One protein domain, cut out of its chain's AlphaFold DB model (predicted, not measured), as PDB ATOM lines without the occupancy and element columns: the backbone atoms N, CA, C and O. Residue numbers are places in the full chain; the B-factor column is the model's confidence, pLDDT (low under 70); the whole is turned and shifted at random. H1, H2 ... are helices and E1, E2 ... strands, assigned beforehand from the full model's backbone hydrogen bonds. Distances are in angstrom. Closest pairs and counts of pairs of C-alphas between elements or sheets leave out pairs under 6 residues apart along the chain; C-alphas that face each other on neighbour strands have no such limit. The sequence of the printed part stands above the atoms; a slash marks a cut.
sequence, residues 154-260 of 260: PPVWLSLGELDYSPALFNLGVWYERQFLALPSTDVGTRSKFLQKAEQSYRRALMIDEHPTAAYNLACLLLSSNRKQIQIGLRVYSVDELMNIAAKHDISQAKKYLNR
ATOM      1  N   PRO A 154     -41.072 -66.092  60.087       91.06
ATOM      2  CA  PRO A 154     -40.718 -64.704  60.341       91.06
ATOM      3  C   PRO A 154     -40.037 -64.014  59.146       91.06
ATOM      4  O   PRO A 154     -38.992 -64.488  58.686       91.06
ATOM      5  N   PRO A 155     -40.568 -62.870  58.667       92.50
ATOM      6  CA  PRO A 155     -39.978 -62.135  57.550       92.50
ATOM      7  C   PRO A 155     -38.530 -61.708  57.807       92.50
ATOM      8  O   PRO A 155     -37.715 -61.733  56.892       92.50
ATOM      9  N   VAL A 156     -38.185 -61.375  59.056       91.75
ATOM     10  CA  VAL A 156     -36.814 -60.996  59.436       91.75
ATOM     11  C   VAL A 156     -35.832 -62.130  59.149       91.75
ATOM     12  O   VAL A 156     -34.781 -61.889  58.559       91.75
ATOM     13  N   TRP A 157     -36.165 -63.376  59.503       94.06
ATOM     14  CA  TRP A 157     -35.273 -64.499  59.216       94.06
ATOM     15  C   TRP A 157     -35.201 -64.831  57.728       94.06
ATOM     16  O   TRP A 157     -34.135 -65.236  57.270       94.06
ATOM     17  N   LEU A 158     -36.282 -64.627  56.966       93.88
ATOM     18  CA  LEU A 158     -36.232 -64.729  55.505       93.88
ATOM     19  C   LEU A 158     -35.236 -63.720  54.925       93.88
ATOM     20  O   LEU A 158     -34.288 -64.133  54.262       93.88
ATOM     21  N   SER A 159     -35.390 -62.432  55.243       94.38
ATOM     22  CA  SER A 159     -34.516 -61.368  54.734       94.38
ATOM     23  C   SER A 159     -33.057 -61.572  55.146       94.38
ATOM     24  O   SER A 159     -32.153 -61.463  54.323       94.38
ATOM     25  N   LEU A 160     -32.799 -61.914  56.410       91.31
ATOM     26  CA  LEU A 160     -31.439 -62.193  56.876       91.31
ATOM     27  C   LEU A 160     -30.862 -63.467  56.237       91.31
ATOM     28  O   LEU A 160     -29.678 -63.514  55.913       91.31
ATOM     29  N   GLY A 161     -31.685 -64.492  56.014       91.44
ATOM     30  CA  GLY A 161     -31.269 -65.715  55.334       91.44
ATOM     31  C   GLY A 161     -30.989 -65.521  53.841       91.44
ATOM     32  O   GLY A 161     -30.136 -66.207  53.282       91.44
ATOM     33  N   GLU A 162     -31.663 -64.584  53.172       94.31
ATOM     34  CA  GLU A 162     -31.322 -64.147  51.808       94.31
ATOM     35  C   GLU A 162     -29.961 -63.447  51.751       94.31
ATOM     36  O   GLU A 162     -29.251 -63.576  50.757       94.31
ATOM     37  N   LEU A 163     -29.566 -62.787  52.840       93.31
ATOM     38  CA  LEU A 163     -28.253 -62.162  53.017       93.31
ATOM     39  C   LEU A 163     -27.183 -63.139  53.540       93.31
ATOM     40  O   LEU A 163     -26.124 -62.704  53.987       93.31
ATOM     41  N   ASP A 164     -27.461 -64.447  53.500       91.75
ATOM     42  CA  ASP A 164     -26.571 -65.518  53.959       91.75
ATOM     43  C   ASP A 164     -26.095 -65.339  55.417       91.75
ATOM     44  O   ASP A 164     -24.990 -65.724  55.800       91.75
ATOM     45  N   TYR A 165     -26.952 -64.783  56.276       91.81
ATOM     46  CA  TYR A 165     -26.694 -64.734  57.710       91.81
ATOM     47  C   TYR A 165     -27.021 -66.095  58.348       91.81
ATOM     48  O   TYR A 165     -28.189 -66.452  58.551       91.81
ATOM     49  N   SER A 166     -25.977 -66.876  58.649       91.06
ATOM     50  CA  SER A 166     -26.091 -68.278  59.083       91.06
ATOM     51  C   SER A 166     -27.012 -68.508  60.296       91.06
ATOM     52  O   SER A 166     -27.778 -69.476  60.246       91.06
ATOM     53  N   PRO A 167     -27.073 -67.639  61.332       90.62
ATOM     54  CA  PRO A 167     -27.976 -67.855  62.464       90.62
ATOM     55  C   PRO A 167     -29.458 -67.728  62.086       90.62
ATOM     56  O   PRO A 167     -30.287 -68.474  62.602       90.62
ATOM     57  N   ALA A 168     -29.807 -66.838  61.150       91.25
ATOM     58  CA  ALA A 168     -31.181 -66.741  60.653       91.25
ATOM     59  C   ALA A 168     -31.564 -67.968  59.814       91.25
ATOM     60  O   ALA A 168     -32.679 -68.471  59.939       91.25
ATOM     61  N   LEU A 169     -30.639 -68.497  59.006       94.62
ATOM     62  CA  LEU A 169     -30.849 -69.754  58.281       94.62
ATOM     63  C   LEU A 169     -31.052 -70.929  59.244       94.62
ATOM     64  O   LEU A 169     -31.962 -71.730  59.046       94.62
ATOM     65  N   PHE A 170     -30.262 -71.015  60.314       94.31
ATOM     66  CA  PHE A 170     -30.488 -72.002  61.368       94.31
ATOM     67  C   PHE A 170     -31.886 -71.856  61.991       94.31
ATOM     68  O   PHE A 170     -32.631 -72.835  62.048       94.31
ATOM     69  N   ASN A 171     -32.280 -70.636  62.370       93.75
ATOM     70  CA  ASN A 171     -33.597 -70.360  62.946       93.75
ATOM     71  C   ASN A 171     -34.750 -70.711  61.990       93.75
ATOM     72  O   ASN A 171     -35.740 -71.299  62.422       93.75
ATOM     73  N   LEU A 172     -34.613 -70.436  60.687       94.62
ATOM     74  CA  LEU A 172     -35.568 -70.892  59.668       94.62
ATOM     75  C   LEU A 172     -35.680 -72.416  59.640       94.62
ATOM     76  O   LEU A 172     -36.784 -72.942  59.528       94.62
ATOM     77  N   GLY A 173     -34.550 -73.123  59.734       95.00
ATOM     78  CA  GLY A 173     -34.525 -74.582  59.788       95.00
ATOM     79  C   GLY A 173     -35.342 -75.126  60.959       95.00
ATOM     80  O   GLY A 173     -36.257 -75.924  60.755       95.00
ATOM     81  N   VAL A 174     -35.083 -74.602  62.159       91.50
ATOM     82  CA  VAL A 174     -35.811 -74.972  63.382       91.50
ATOM     83  C   VAL A 174     -37.294 -74.632  63.260       91.50
ATOM     84  O   VAL A 174     -38.148 -75.446  63.609       91.50
ATOM     85  N   TRP A 175     -37.625 -73.454  62.733       92.81
ATOM     86  CA  TRP A 175     -39.012 -73.045  62.531       92.81
ATOM     87  C   TRP A 175     -39.761 -74.028  61.622       92.81
ATOM     88  O   TRP A 175     -40.848 -74.485  61.972       92.81
ATOM     89  N   TYR A 176     -39.161 -74.436  60.499       93.12
ATOM     90  CA  TYR A 176     -39.766 -75.421  59.601       93.12
ATOM     91  C   TYR A 176     -39.944 -76.799  60.255       93.12
ATOM     92  O   TYR A 176     -40.969 -77.443  60.027       93.12
ATOM     93  N   GLU A 177     -39.007 -77.246  61.095       91.31
ATOM     94  CA  GLU A 177     -39.179 -78.483  61.870       91.31
ATOM     95  C   GLU A 177     -40.343 -78.395  62.862       91.31
ATOM     96  O   GLU A 177     -41.124 -79.342  62.977       91.31
ATOM     97  N   ARG A 178     -40.524 -77.250  63.534       89.06
ATOM     98  CA  ARG A 178     -41.667 -77.042  64.439       89.06
ATOM     99  C   ARG A 178     -42.992 -77.109  63.683       89.06
ATOM    100  O   ARG A 178     -43.899 -77.800  64.137       89.06
ATOM    101  N   GLN A 179     -43.078 -76.499  62.500       87.94
ATOM    102  CA  GLN A 179     -44.277 -76.618  61.661       87.94
ATOM    103  C   GLN A 179     -44.518 -78.060  61.202       87.94
ATOM    104  O   GLN A 179     -45.654 -78.527  61.203       87.94
ATOM    105  N   PHE A 180     -43.460 -78.800  60.854       86.62
ATOM    106  CA  PHE A 180     -43.570 -80.225  60.538       86.62
ATOM    107  C   PHE A 180     -44.149 -81.036  61.706       86.62
ATOM    108  O   PHE A 180     -44.985 -81.912  61.479       86.62
ATOM    109  N   LEU A 181     -43.714 -80.764  62.939       85.69
ATOM    110  CA  LEU A 181     -44.196 -81.458  64.135       85.69
ATOM    111  C   LEU A 181     -45.629 -81.063  64.508       85.69
ATOM    112  O   LEU A 181     -46.384 -81.926  64.947       85.69
ATOM    113  N   ALA A 182     -46.006 -79.800  64.296       85.25
ATOM    114  CA  ALA A 182     -47.336 -79.278  64.609       85.25
ATOM    115  C   ALA A 182     -48.438 -79.786  63.658       85.25
ATOM    116  O   ALA A 182     -49.607 -79.818  64.035       85.25
ATOM    117  N   LEU A 183     -48.091 -80.188  62.429       83.88
ATOM    118  CA  LEU A 183     -49.069 -80.692  61.462       83.88
ATOM    119  C   LEU A 183     -49.568 -82.111  61.800       83.88
ATOM    120  O   LEU A 183     -48.781 -82.947  62.246       83.88
ATOM    121  N   PRO A 184     -50.825 -82.467  61.478       85.69
ATOM    122  CA  PRO A 184     -51.316 -83.842  61.582       85.69
ATOM    123  C   PRO A 184     -50.522 -84.806  60.690       85.69
ATOM    124  O   PRO A 184     -50.090 -84.444  59.597       85.69
ATOM    125  N   SER A 185     -50.371 -86.067  61.105       80.94
ATOM    126  CA  SER A 185     -49.659 -87.098  60.322       80.94
ATOM    127  C   SER A 185     -50.304 -87.409  58.964       80.94
ATOM    128  O   SER A 185     -49.639 -87.946  58.081       80.94
ATOM    129  N   THR A 186     -51.575 -87.052  58.785       85.12
ATOM    130  CA  THR A 186     -52.328 -87.221  57.539       85.12
ATOM    131  C   THR A 186     -51.896 -86.242  56.443       85.12
ATOM    132  O   THR A 186     -52.044 -86.561  55.264       85.12
ATOM    133  N   ASP A 187     -51.299 -85.094  56.788       85.50
ATOM    134  CA  ASP A 187     -50.816 -84.099  55.820       85.50
ATOM    135  C   ASP A 187     -49.366 -84.373  55.381       85.50
ATOM    136  O   ASP A 187     -48.436 -83.589  55.590       85.50
ATOM    137  N   VAL A 188     -49.155 -85.540  54.773       88.25
ATOM    138  CA  VAL A 188     -47.824 -86.014  54.355       88.25
ATOM    139  C   VAL A 188     -47.155 -85.042  53.374       88.25
ATOM    140  O   VAL A 188     -45.946 -84.813  53.447       88.25
ATOM    141  N   GLY A 189     -47.935 -84.441  52.470       89.81
ATOM    142  CA  GLY A 189     -47.431 -83.533  51.442       89.81
ATOM    143  C   GLY A 189     -46.840 -82.251  52.027       89.81
ATOM    144  O   GLY A 189     -45.709 -81.886  51.700       89.81
ATOM    145  N   THR A 190     -47.570 -81.574  52.914       88.38
ATOM    146  CA  THR A 190     -47.085 -80.337  53.542       88.38
ATOM    147  C   THR A 190     -45.972 -80.625  54.543       88.38
ATOM    148  O   THR A 190     -44.969 -79.909  54.567       88.38
ATOM    149  N   ARG A 191     -46.073 -81.727  55.298       88.25
ATOM    150  CA  ARG A 191     -45.009 -82.186  56.203       88.25
ATOM    151  C   ARG A 191     -43.689 -82.420  55.470       88.25
ATOM    152  O   ARG A 191     -42.647 -81.945  55.918       88.25
ATOM    153  N   SER A 192     -43.734 -83.088  54.319       90.38
ATOM    154  CA  SER A 192     -42.549 -83.313  53.484       90.38
ATOM    155  C   SER A 192     -41.923 -81.995  53.009       90.38
ATOM    156  O   SER A 192     -40.710 -81.810  53.117       90.38
ATOM    157  N   LYS A 193     -42.743 -81.022  52.582       93.56
ATOM    158  CA  LYS A 193     -42.260 -79.682  52.195       93.56
ATOM    159  C   LYS A 193     -41.564 -78.963  53.350       93.56
ATOM    160  O   LYS A 193     -40.536 -78.327  53.126       93.56
ATOM    161  N   PHE A 194     -42.101 -79.046  54.566       92.25
ATOM    162  CA  PHE A 194     -41.473 -78.433  55.735       92.25
ATOM    163  C   PHE A 194     -40.123 -79.070  56.067       92.25
ATOM    164  O   PHE A 194     -39.145 -78.341  56.219       92.25
ATOM    165  N   LEU A 195     -40.022 -80.401  56.058       92.75
ATOM    166  CA  LEU A 195     -38.731 -81.073  56.244       92.75
ATOM    167  C   LEU A 195     -37.718 -80.707  55.155       92.75
ATOM    168  O   LEU A 195     -36.554 -80.454  55.462       92.75
ATOM    169  N   GLN A 196     -38.147 -80.632  53.891       95.56
ATOM    170  CA  GLN A 196     -37.269 -80.240  52.789       95.56
ATOM    171  C   GLN A 196     -36.734 -78.814  52.972       95.56
ATOM    172  O   GLN A 196     -35.549 -78.564  52.750       95.56
ATOM    173  N   LYS A 197     -37.592 -77.882  53.400       96.12
ATOM    174  CA  LYS A 197     -37.182 -76.507  53.698       96.12
ATOM    175  C   LYS A 197     -36.239 -76.443  54.900       96.12
ATOM    176  O   LYS A 197     -35.253 -75.715  54.835       96.12
ATOM    177  N   ALA A 198     -36.490 -77.227  55.951       95.81
ATOM    178  CA  ALA A 198     -35.593 -77.322  57.100       95.81
ATOM    179  C   ALA A 198     -34.193 -77.796  56.684       95.81
ATOM    180  O   ALA A 198     -33.195 -77.126  56.952       95.81
ATOM    181  N   GLU A 199     -34.132 -78.903  55.939       97.12
ATOM    182  CA  GLU A 199     -32.889 -79.430  55.382       97.12
ATOM    183  C   GLU A 199     -32.162 -78.374  54.537       97.12
ATOM    184  O   GLU A 199     -30.961 -78.166  54.705       97.12
ATOM    185  N   GLN A 200     -32.871 -77.695  53.631       97.38
ATOM    186  CA  GLN A 200     -32.275 -76.679  52.766       97.38
ATOM    187  C   GLN A 200     -31.664 -75.529  53.573       97.38
ATOM    188  O   GLN A 200     -30.549 -75.099  53.270       97.38
ATOM    189  N   SER A 201     -32.357 -75.058  54.609       96.75
ATOM    190  CA  SER A 201     -31.867 -74.002  55.492       96.75
ATOM    191  C   SER A 201     -30.574 -74.406  56.207       96.75
ATOM    192  O   SER A 201     -29.592 -73.663  56.159       96.75
ATOM    193  N   TYR A 202     -30.509 -75.615  56.779       96.69
ATOM    194  CA  TYR A 202     -29.286 -76.093  57.435       96.69
ATOM    195  C   TYR A 202     -28.128 -76.306  56.464       96.69
ATOM    196  O   TYR A 202     -26.989 -75.962  56.778       96.69
ATOM    197  N   ARG A 203     -28.406 -76.821  55.260       97.25
ATOM    198  CA  ARG A 203     -27.390 -76.954  54.207       97.25
ATOM    199  C   ARG A 203     -26.801 -75.601  53.836       97.25
ATOM    200  O   ARG A 203     -25.592 -75.506  53.665       97.25
ATOM    201  N   ARG A 204     -27.633 -74.561  53.718       96.56
ATOM    202  CA  ARG A 204     -27.157 -73.198  53.445       96.56
ATOM    203  C   ARG A 204     -26.291 -72.667  54.579       96.56
ATOM    204  O   ARG A 204     -25.190 -72.218  54.291       96.56
ATOM    205  N   ALA A 205     -26.724 -72.797  55.834       93.25
ATOM    206  CA  ALA A 205     -25.921 -72.384  56.989       93.25
ATOM    207  C   ALA A 205     -24.537 -73.067  56.996       93.25
ATOM    208  O   ALA A 205     -23.515 -72.401  57.120       93.25
ATOM    209  N   LEU A 206     -24.487 -74.377  56.736       92.88
ATOM    210  CA  LEU A 206     -23.232 -75.129  56.605       92.88
ATOM    211  C   LEU A 206     -22.323 -74.635  55.470       92.88
ATOM    212  O   LEU A 206     -21.108 -74.633  55.637       92.88
ATOM    213  N   MET A 207     -22.880 -74.235  54.321       93.81
ATOM    214  CA  MET A 207     -22.081 -73.718  53.197       93.81
ATOM    215  C   MET A 207     -21.392 -72.391  53.507       93.81
ATOM    216  O   MET A 207     -20.385 -72.082  52.873       93.81
ATOM    217  N   ILE A 208     -21.952 -71.601  54.422       90.25
ATOM    218  CA  ILE A 208     -21.481 -70.250  54.720       90.25
ATOM    219  C   ILE A 208     -20.308 -70.298  55.697       90.25
ATOM    220  O   ILE A 208     -19.251 -69.738  55.415       90.25
ATOM    221  N   ASP A 209     -20.487 -70.964  56.837       86.56
ATOM    222  CA  ASP A 209     -19.526 -70.920  57.942       86.56
ATOM    223  C   ASP A 209     -19.404 -72.237  58.724       86.56
ATOM    224  O   ASP A 209     -18.894 -72.234  59.840       86.56
ATOM    225  N   GLU A 210     -19.849 -73.360  58.149       90.50
ATOM    226  CA  GLU A 210     -19.904 -74.658  58.838       90.50
ATOM    227  C   GLU A 210     -20.686 -74.591  60.169       90.50
ATOM    228  O   GLU A 210     -20.308 -75.231  61.149       90.50
ATOM    229  N   HIS A 211     -21.797 -73.831  60.208       86.88
ATOM    230  CA  HIS A 211     -22.576 -73.596  61.427       86.88
ATOM    231  C   HIS A 211     -22.810 -74.886  62.255       86.88
ATOM    232  O   HIS A 211     -23.523 -75.794  61.808       86.88
ATOM    233  N   PRO A 212     -22.297 -74.969  63.503       87.50
ATOM    234  CA  PRO A 212     -22.245 -76.224  64.260       87.50
ATOM    235  C   PRO A 212     -23.619 -76.791  64.625       87.50
ATOM    236  O   PRO A 212     -23.864 -77.986  64.466       87.50
ATOM    237  N   THR A 213     -24.546 -75.946  65.079       88.38
ATOM    238  CA  THR A 213     -25.896 -76.388  65.455       88.38
ATOM    239  C   THR A 213     -26.711 -76.824  64.238       88.38
ATOM    240  O   THR A 213     -27.434 -77.814  64.302       88.38
ATOM    241  N   ALA A 214     -26.540 -76.145  63.097       92.00
ATOM    242  CA  ALA A 214     -27.135 -76.585  61.838       92.00
ATOM    243  C   ALA A 214     -26.563 -77.940  61.386       92.00
ATOM    244  O   ALA A 214     -27.316 -78.787  60.907       92.00
ATOM    245  N   ALA A 215     -25.260 -78.176  61.584       92.81
ATOM    246  CA  ALA A 215     -24.620 -79.463  61.312       92.81
ATOM    247  C   ALA A 215     -25.238 -80.596  62.139       92.81
ATOM    248  O   ALA A 215     -25.595 -81.639  61.588       92.81
ATOM    249  N   TYR A 216     -25.421 -80.366  63.441       93.06
ATOM    250  CA  TYR A 216     -26.062 -81.320  64.341       93.06
ATOM    251  C   TYR A 216     -27.504 -81.631  63.916       93.06
ATOM    252  O   TYR A 216     -27.847 -82.797  63.720       93.06
ATOM    253  N   ASN A 217     -28.336 -80.605  63.702       94.31
ATOM    254  CA  ASN A 217     -29.737 -80.810  63.314       94.31
ATOM    255  C   ASN A 217     -29.853 -81.512  61.957       94.31
ATOM    256  O   ASN A 217     -30.667 -82.422  61.795       94.31
ATOM    257  N   LEU A 218     -28.991 -81.170  60.997       95.69
ATOM    258  CA  LEU A 218     -28.953 -81.864  59.716       95.69
ATOM    259  C   LEU A 218     -28.568 -83.339  59.879       95.69
ATOM    260  O   LEU A 218     -29.191 -84.198  59.261       95.69
ATOM    261  N   ALA A 219     -27.588 -83.655  60.728       94.12
ATOM    262  CA  ALA A 219     -27.213 -85.036  61.017       94.12
ATOM    263  C   ALA A 219     -28.383 -85.826  61.631       94.12
ATOM    264  O   ALA A 219     -28.650 -86.956  61.216       94.12
ATOM    265  N   CYS A 220     -29.133 -85.214  62.551       93.38
ATOM    266  CA  CYS A 220     -30.353 -85.792  63.118       93.38
ATOM    267  C   CYS A 220     -31.431 -86.042  62.050       93.38
ATOM    268  O   CYS A 220     -32.013 -87.129  62.023       93.38
ATOM    269  N   LEU A 221     -31.658 -85.095  61.131       92.75
ATOM    270  CA  LEU A 221     -32.578 -85.274  59.999       92.75
ATOM    271  C   LEU A 221     -32.149 -86.418  59.067       92.75
ATOM    272  O   LEU A 221     -32.991 -87.161  58.556       92.75
ATOM    273  N   LEU A 222     -30.845 -86.584  58.825       94.69
ATOM    274  CA  LEU A 222     -30.338 -87.702  58.029       94.69
ATOM    275  C   LEU A 222     -30.607 -89.039  58.718       94.69
ATOM    276  O   LEU A 222     -31.153 -89.940  58.082       94.69
ATOM    277  N   LEU A 223     -30.302 -89.138  60.015       93.06
ATOM    278  CA  LEU A 223     -30.547 -90.337  60.813       93.06
ATOM    279  C   LEU A 223     -32.035 -90.708  60.848       93.06
ATOM    280  O   LEU A 223     -32.370 -91.870  60.619       93.06
ATOM    281  N   SER A 224     -32.931 -89.737  61.056       89.19
ATOM    282  CA  SER A 224     -34.383 -89.981  61.058       89.19
ATOM    283  C   SER A 224     -34.912 -90.434  59.695       89.19
ATOM    284  O   SER A 224     -35.836 -91.241  59.625       89.19
ATOM    285  N   SER A 225     -34.287 -89.978  58.608       89.25
ATOM    286  CA  SER A 225     -34.625 -90.373  57.237       89.25
ATOM    287  C   SER A 225     -33.869 -91.618  56.754       89.25
ATOM    288  O   SER A 225     -33.915 -91.929  55.564       89.25
ATOM    289  N   ASN A 226     -33.119 -92.299  57.631       93.25
ATOM    290  CA  ASN A 226     -32.243 -93.425  57.293       93.25
ATOM    291  C   ASN A 226     -31.229 -93.120  56.160       93.25
ATOM    292  O   ASN A 226     -30.846 -93.993  55.378       93.25
ATOM    293  N   ARG A 227     -30.786 -91.862  56.060       95.25
ATOM    294  CA  ARG A 227     -29.712 -91.413  55.165       95.25
ATOM    295  C   ARG A 227     -28.402 -91.328  55.945       95.25
ATOM    296  O   ARG A 227     -28.377 -90.911  57.095       95.25
ATOM    297  N   LYS A 228     -27.291 -91.698  55.305       93.50
ATOM    298  CA  LYS A 228     -25.950 -91.678  55.929       93.50
ATOM    299  C   LYS A 228     -25.086 -90.493  55.509       93.50
ATOM    300  O   LYS A 228     -24.081 -90.205  56.153       93.50
ATOM    301  N   GLN A 229     -25.452 -89.837  54.414       95.88
ATOM    302  CA  GLN A 229     -24.673 -88.764  53.816       95.88
ATOM    303  C   GLN A 229     -25.569 -87.800  53.047       95.88
ATOM    304  O   GLN A 229     -26.687 -88.148  52.659       95.88
ATOM    305  N   ILE A 230     -25.043 -86.607  52.791       96.44
ATOM    306  CA  ILE A 230     -25.716 -85.566  52.028       96.44
ATOM    307  C   ILE A 230     -24.718 -84.747  51.215       96.44
ATOM    308  O   ILE A 230     -23.622 -84.440  51.675       96.44
ATOM    309  N   GLN A 231     -25.098 -84.371  49.997       96.38
ATOM    310  CA  GLN A 231     -24.316 -83.445  49.186       96.38
ATOM    311  C   GLN A 231     -24.657 -81.999  49.557       96.38
ATOM    312  O   GLN A 231     -25.819 -81.607  49.530       96.38
ATOM    313  N   ILE A 232     -23.662 -81.178  49.859       93.75
ATOM    314  CA  ILE A 232     -23.807 -79.754  50.159       93.75
ATOM    315  C   ILE A 232     -22.809 -78.993  49.282       93.75
ATOM    316  O   ILE A 232     -21.593 -79.123  49.435       93.75
ATOM    317  N   GLY A 233     -23.328 -78.240  48.309       90.19
ATOM    318  CA  GLY A 233     -22.513 -77.664  47.242       90.19
ATOM    319  C   GLY A 233     -21.749 -78.751  46.479       90.19
ATOM    320  O   GLY A 233     -22.340 -79.688  45.938       90.19
ATOM    321  N   LEU A 234     -20.422 -78.631  46.459       90.62
ATOM    322  CA  LEU A 234     -19.520 -79.572  45.785       90.62
ATOM    323  C   LEU A 234     -19.015 -80.703  46.694       90.62
ATOM    324  O   LEU A 234     -18.319 -81.596  46.217       90.62
ATOM    325  N   ARG A 235     -19.334 -80.672  47.994       93.50
ATOM    326  CA  ARG A 235     -18.835 -81.639  48.976       93.50
ATOM    327  C   ARG A 235     -19.946 -82.578  49.429       93.50
ATOM    328  O   ARG A 235     -21.099 -82.178  49.555       93.50
ATOM    329  N   VAL A 236     -19.594 -83.829  49.692       96.25
ATOM    330  CA  VAL A 236     -20.462 -84.782  50.390       96.25
ATOM    331  C   VAL A 236     -20.048 -84.802  51.854       96.25
ATOM    332  O   VAL A 236     -18.857 -84.872  52.140       96.25
ATOM    333  N   TYR A 237     -21.028 -84.708  52.744       95.19
ATOM    334  CA  TYR A 237     -20.859 -84.798  54.187       95.19
ATOM    335  C   TYR A 237     -21.511 -86.082  54.690       95.19
ATOM    336  O   TYR A 237     -22.687 -86.330  54.405       95.19
ATOM    337  N   SER A 238     -20.772 -86.895  55.438       97.38
ATOM    338  CA  SER A 238     -21.345 -88.005  56.205       97.38
ATOM    339  C   SER A 238     -21.979 -87.513  57.512       97.38
ATOM    340  O   SER A 238     -21.665 -86.425  58.000       97.38
ATOM    341  N   VAL A 239     -22.853 -88.326  58.114       95.38
ATOM    342  CA  VAL A 239     -23.380 -88.060  59.468       95.38
ATOM    343  C   VAL A 239     -22.240 -87.857  60.471       95.38
ATOM    344  O   VAL A 239     -22.297 -86.926  61.271       95.38
ATOM    345  N   ASP A 240     -21.179 -88.664  60.396       94.50
ATOM    346  CA  ASP A 240     -20.029 -88.555  61.300       94.50
ATOM    347  C   ASP A 240     -19.264 -87.242  61.102       94.50
ATOM    348  O   ASP A 240     -18.855 -86.611  62.074       94.50
ATOM    349  N   GLU A 241     -19.094 -86.788  59.856       94.81
ATOM    350  CA  GLU A 241     -18.473 -85.492  59.569       94.81
ATOM    351  C   GLU A 241     -19.308 -84.332  60.113       94.81
ATOM    352  O   GLU A 241     -18.746 -83.423  60.721       94.81
ATOM    353  N   LEU A 242     -20.633 -84.370  59.944       92.81
ATOM    354  CA  LEU A 242     -21.539 -83.348  60.477       92.81
ATOM    355  C   LEU A 242     -21.516 -83.310  62.010       92.81
ATOM    356  O   LEU A 242     -21.402 -82.238  62.602       92.81
ATOM    357  N   MET A 243     -21.552 -84.476  62.657       92.50
ATOM    358  CA  MET A 243     -21.428 -84.579  64.114       92.50
ATOM    359  C   MET A 243     -20.058 -84.096  64.601       92.50
ATOM    360  O   MET A 243     -19.956 -83.472  65.654       92.50
ATOM    361  N   ASN A 244     -18.999 -84.323  63.822       90.44
ATOM    362  CA  ASN A 244     -17.668 -83.812  64.127       90.44
ATOM    363  C   ASN A 244     -17.589 -82.283  63.982       90.44
ATOM    364  O   ASN A 244     -16.959 -81.640  64.811       90.44
ATOM    365  N   ILE A 245     -18.240 -81.681  62.981       88.38
ATOM    366  CA  ILE A 245     -18.362 -80.215  62.866       88.38
ATOM    367  C   ILE A 245     -19.071 -79.650  64.101       88.38
ATOM    368  O   ILE A 245     -18.563 -78.724  64.733       88.38
ATOM    369  N   ALA A 246     -20.189 -80.263  64.500       88.56
ATOM    370  CA  ALA A 246     -20.917 -79.874  65.703       88.56
ATOM    371  C   ALA A 246     -20.058 -79.989  66.978       88.56
ATOM    372  O   ALA A 246     -20.122 -79.117  67.840       88.56
ATOM    373  N   ALA A 247     -19.224 -81.029  67.083       82.44
ATOM    374  CA  ALA A 247     -18.369 -81.281  68.246       82.44
ATOM    375  C   ALA A 247     -17.073 -80.447  68.275       82.44
ATOM    376  O   ALA A 247     -16.552 -80.163  69.352       82.44
ATOM    377  N   LYS A 248     -16.527 -80.071  67.111       73.56
ATOM    378  CA  LYS A 248     -15.276 -79.298  66.983       73.56
ATOM    379  C   LYS A 248     -15.417 -77.843  67.404       73.56
ATOM    380  O   LYS A 248     -14.409 -77.207  67.711       73.56
ATOM    381  N   HIS A 249     -16.632 -77.305  67.398       59.94
ATOM    382  CA  HIS A 249     -16.861 -75.954  67.880       59.94
ATOM    383  C   HIS A 249     -16.772 -75.917  69.405       59.94
ATOM    384  O   HIS A 249     -17.737 -76.146  70.127       59.94
ATOM    385  N   ASP A 250     -15.565 -75.602  69.872       50.41
ATOM    386  CA  ASP A 250     -15.270 -75.269  71.257       50.41
ATOM    387  C   ASP A 250     -16.248 -74.195  71.774       50.41
ATOM    388  O   ASP A 250     -16.601 -73.243  71.064       50.41
ATOM    389  N   ILE A 251     -16.665 -74.345  73.034       50.50
ATOM    390  CA  ILE A 251     -17.673 -73.535  73.754       50.50
ATOM    391  C   ILE A 251     -17.387 -72.020  73.617       50.50
ATOM    392  O   ILE A 251     -18.283 -71.177  73.683       50.50
ATOM    393  N   SER A 252     -16.128 -71.674  73.364       41.78
ATOM    394  CA  SER A 252     -15.588 -70.348  73.073       41.78
ATOM    395  C   SER A 252     -16.205 -69.635  71.851       41.78
ATOM    396  O   SER A 252     -16.356 -68.415  71.886       41.78
ATOM    397  N   GLN A 253     -16.589 -70.342  70.779       45.97
ATOM    398  CA  GLN A 253     -17.244 -69.738  69.598       45.97
ATOM    399  C   GLN A 253     -18.761 -69.602  69.796       45.97
ATOM    400  O   GLN A 253     -19.325 -68.581  69.418       45.97
ATOM    401  N   ALA A 254     -19.413 -70.559  70.469       43.72
ATOM    402  CA  ALA A 254     -20.817 -70.425  70.881       43.72
ATOM    403  C   ALA A 254     -21.016 -69.185  71.774       43.72
ATOM    404  O   ALA A 254     -21.982 -68.445  71.614       43.72
ATOM    405  N   LYS A 255     -20.028 -68.881  72.629       43.03
ATOM    406  CA  LYS A 255     -19.969 -67.635  73.404       43.03
ATOM    407  C   LYS A 255     -19.917 -66.359  72.558       43.03
ATOM    408  O   LYS A 255     -20.352 -65.336  73.066       43.03
ATOM    409  N   LYS A 256     -19.429 -66.372  71.310       45.44
ATOM    410  CA  LYS A 256     -19.448 -65.180  70.432       45.44
ATOM    411  C   LYS A 256     -20.844 -64.849  69.916       45.44
ATOM    412  O   LYS A 256     -21.138 -63.686  69.695       45.44
ATOM    413  N   TYR A 257     -21.694 -65.860  69.762       40.84
ATOM    414  CA  TYR A 257     -23.108 -65.674  69.437       40.84
ATOM    415  C   TYR A 257     -23.962 -65.382  70.689       40.84
ATOM    416  O   TYR A 257     -25.127 -65.031  70.544       40.84
ATOM    417  N   LEU A 258     -23.396 -65.529  71.902       37.50
ATOM    418  CA  LEU A 258     -24.077 -65.326  73.195       37.50
ATOM    419  C   LEU A 258     -23.635 -64.075  73.964       37.50
ATOM    420  O   LEU A 258     -24.359 -63.644  74.854       37.50
ATOM    421  N   ASN A 259     -22.454 -63.509  73.694       28.08
ATOM    422  CA  ASN A 259     -21.918 -62.399  74.480       28.08
ATOM    423  C   ASN A 259     -21.815 -61.092  73.684       28.08
ATOM    424  O   ASN A 259     -20.875 -60.924  72.907       28.08
ATOM    425  N   ARG A 260     -22.688 -60.167  74.114       36.53
ATOM    426  CA  ARG A 260     -22.671 -58.691  74.051       36.53
ATOM    427  C   ARG A 260     -23.300 -58.020  72.837       36.53
ATOM    428  O   ARG A 260     -22.705 -58.062  71.743       36.53
TER     429      ARG A 260
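AT A GLANCE: This is residues 154 to 260 of the 260 residues of an uncharacterized protein of Paragonimus westermani (UniProt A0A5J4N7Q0). Two long antiparallel helices, H2 and H3, lie side by side as a helical hairpin, and H4 folds back beside H3 to complete a loose up-and-down bundle, each helix running against the one before. H1 packs on the first half of H2, H5 packs on H4, a small strand hairpin E1-E2 lies by H3 and H4, and H6 is set off from the other helices. The printed part has 107 residues, in order H1 H2 H3 H4 E1 E2 H5 H6, mostly helix, with one antiparallel sheet; it is compact, radius of gyration of the C-alphas 14.0 A, spanning 43 by 33 by 24 A.

IN THESE COORDINATES: Find C-alpha 155 at (-39.978, -62.135, 57.550), where H1 begins, running to 162. Next come H2, residues 166 to 182, 24.6 A; H3, 188 to 209, 32.3 A; H4, 212 to 224, 18.6 A; E1, 229 to 232; E2, 235 to 238; H5, 239 to 248, 14.1 A; and H6, 251 to 258, ending at C-alpha 258 (-24.077, -65.326, 73.195).

HOW THE PARTS SIT: Look at the closest C-alphas: H2 touches H3 at Gly 173 and Ala 198, 4.0 A, a shallow tilt of 17 degrees, opposite ways. Residues 199 to 206 of H3 touch H4, closest at Tyr 202 and Ala 214, 4.9 A; this helical hairpin's tilt, 35.4 degrees, is only just steep. H4 touches H5 at Pro 212 and Ala 246, 4.1 A. Residues 168 to 172 of H2 touch H1, closest at Trp 157 and Ala 168, 4.9 A. In the hairpin E1-E2, N 230 and O 237 are 2.9 A apart, within hydrogen-bond range. H1 to H5 have every O i to N i+4 pair within range, H6 2 of 4. H5 and H6 are apart.

THE WHOLE: The C-alphas farthest apart, Thr 186 and Arg 260, are 44.3 A apart. The printed part has no cut, and its links are tight. Mean pLDDT of the printed part is 86.4, with residues 249 to 260 under 70.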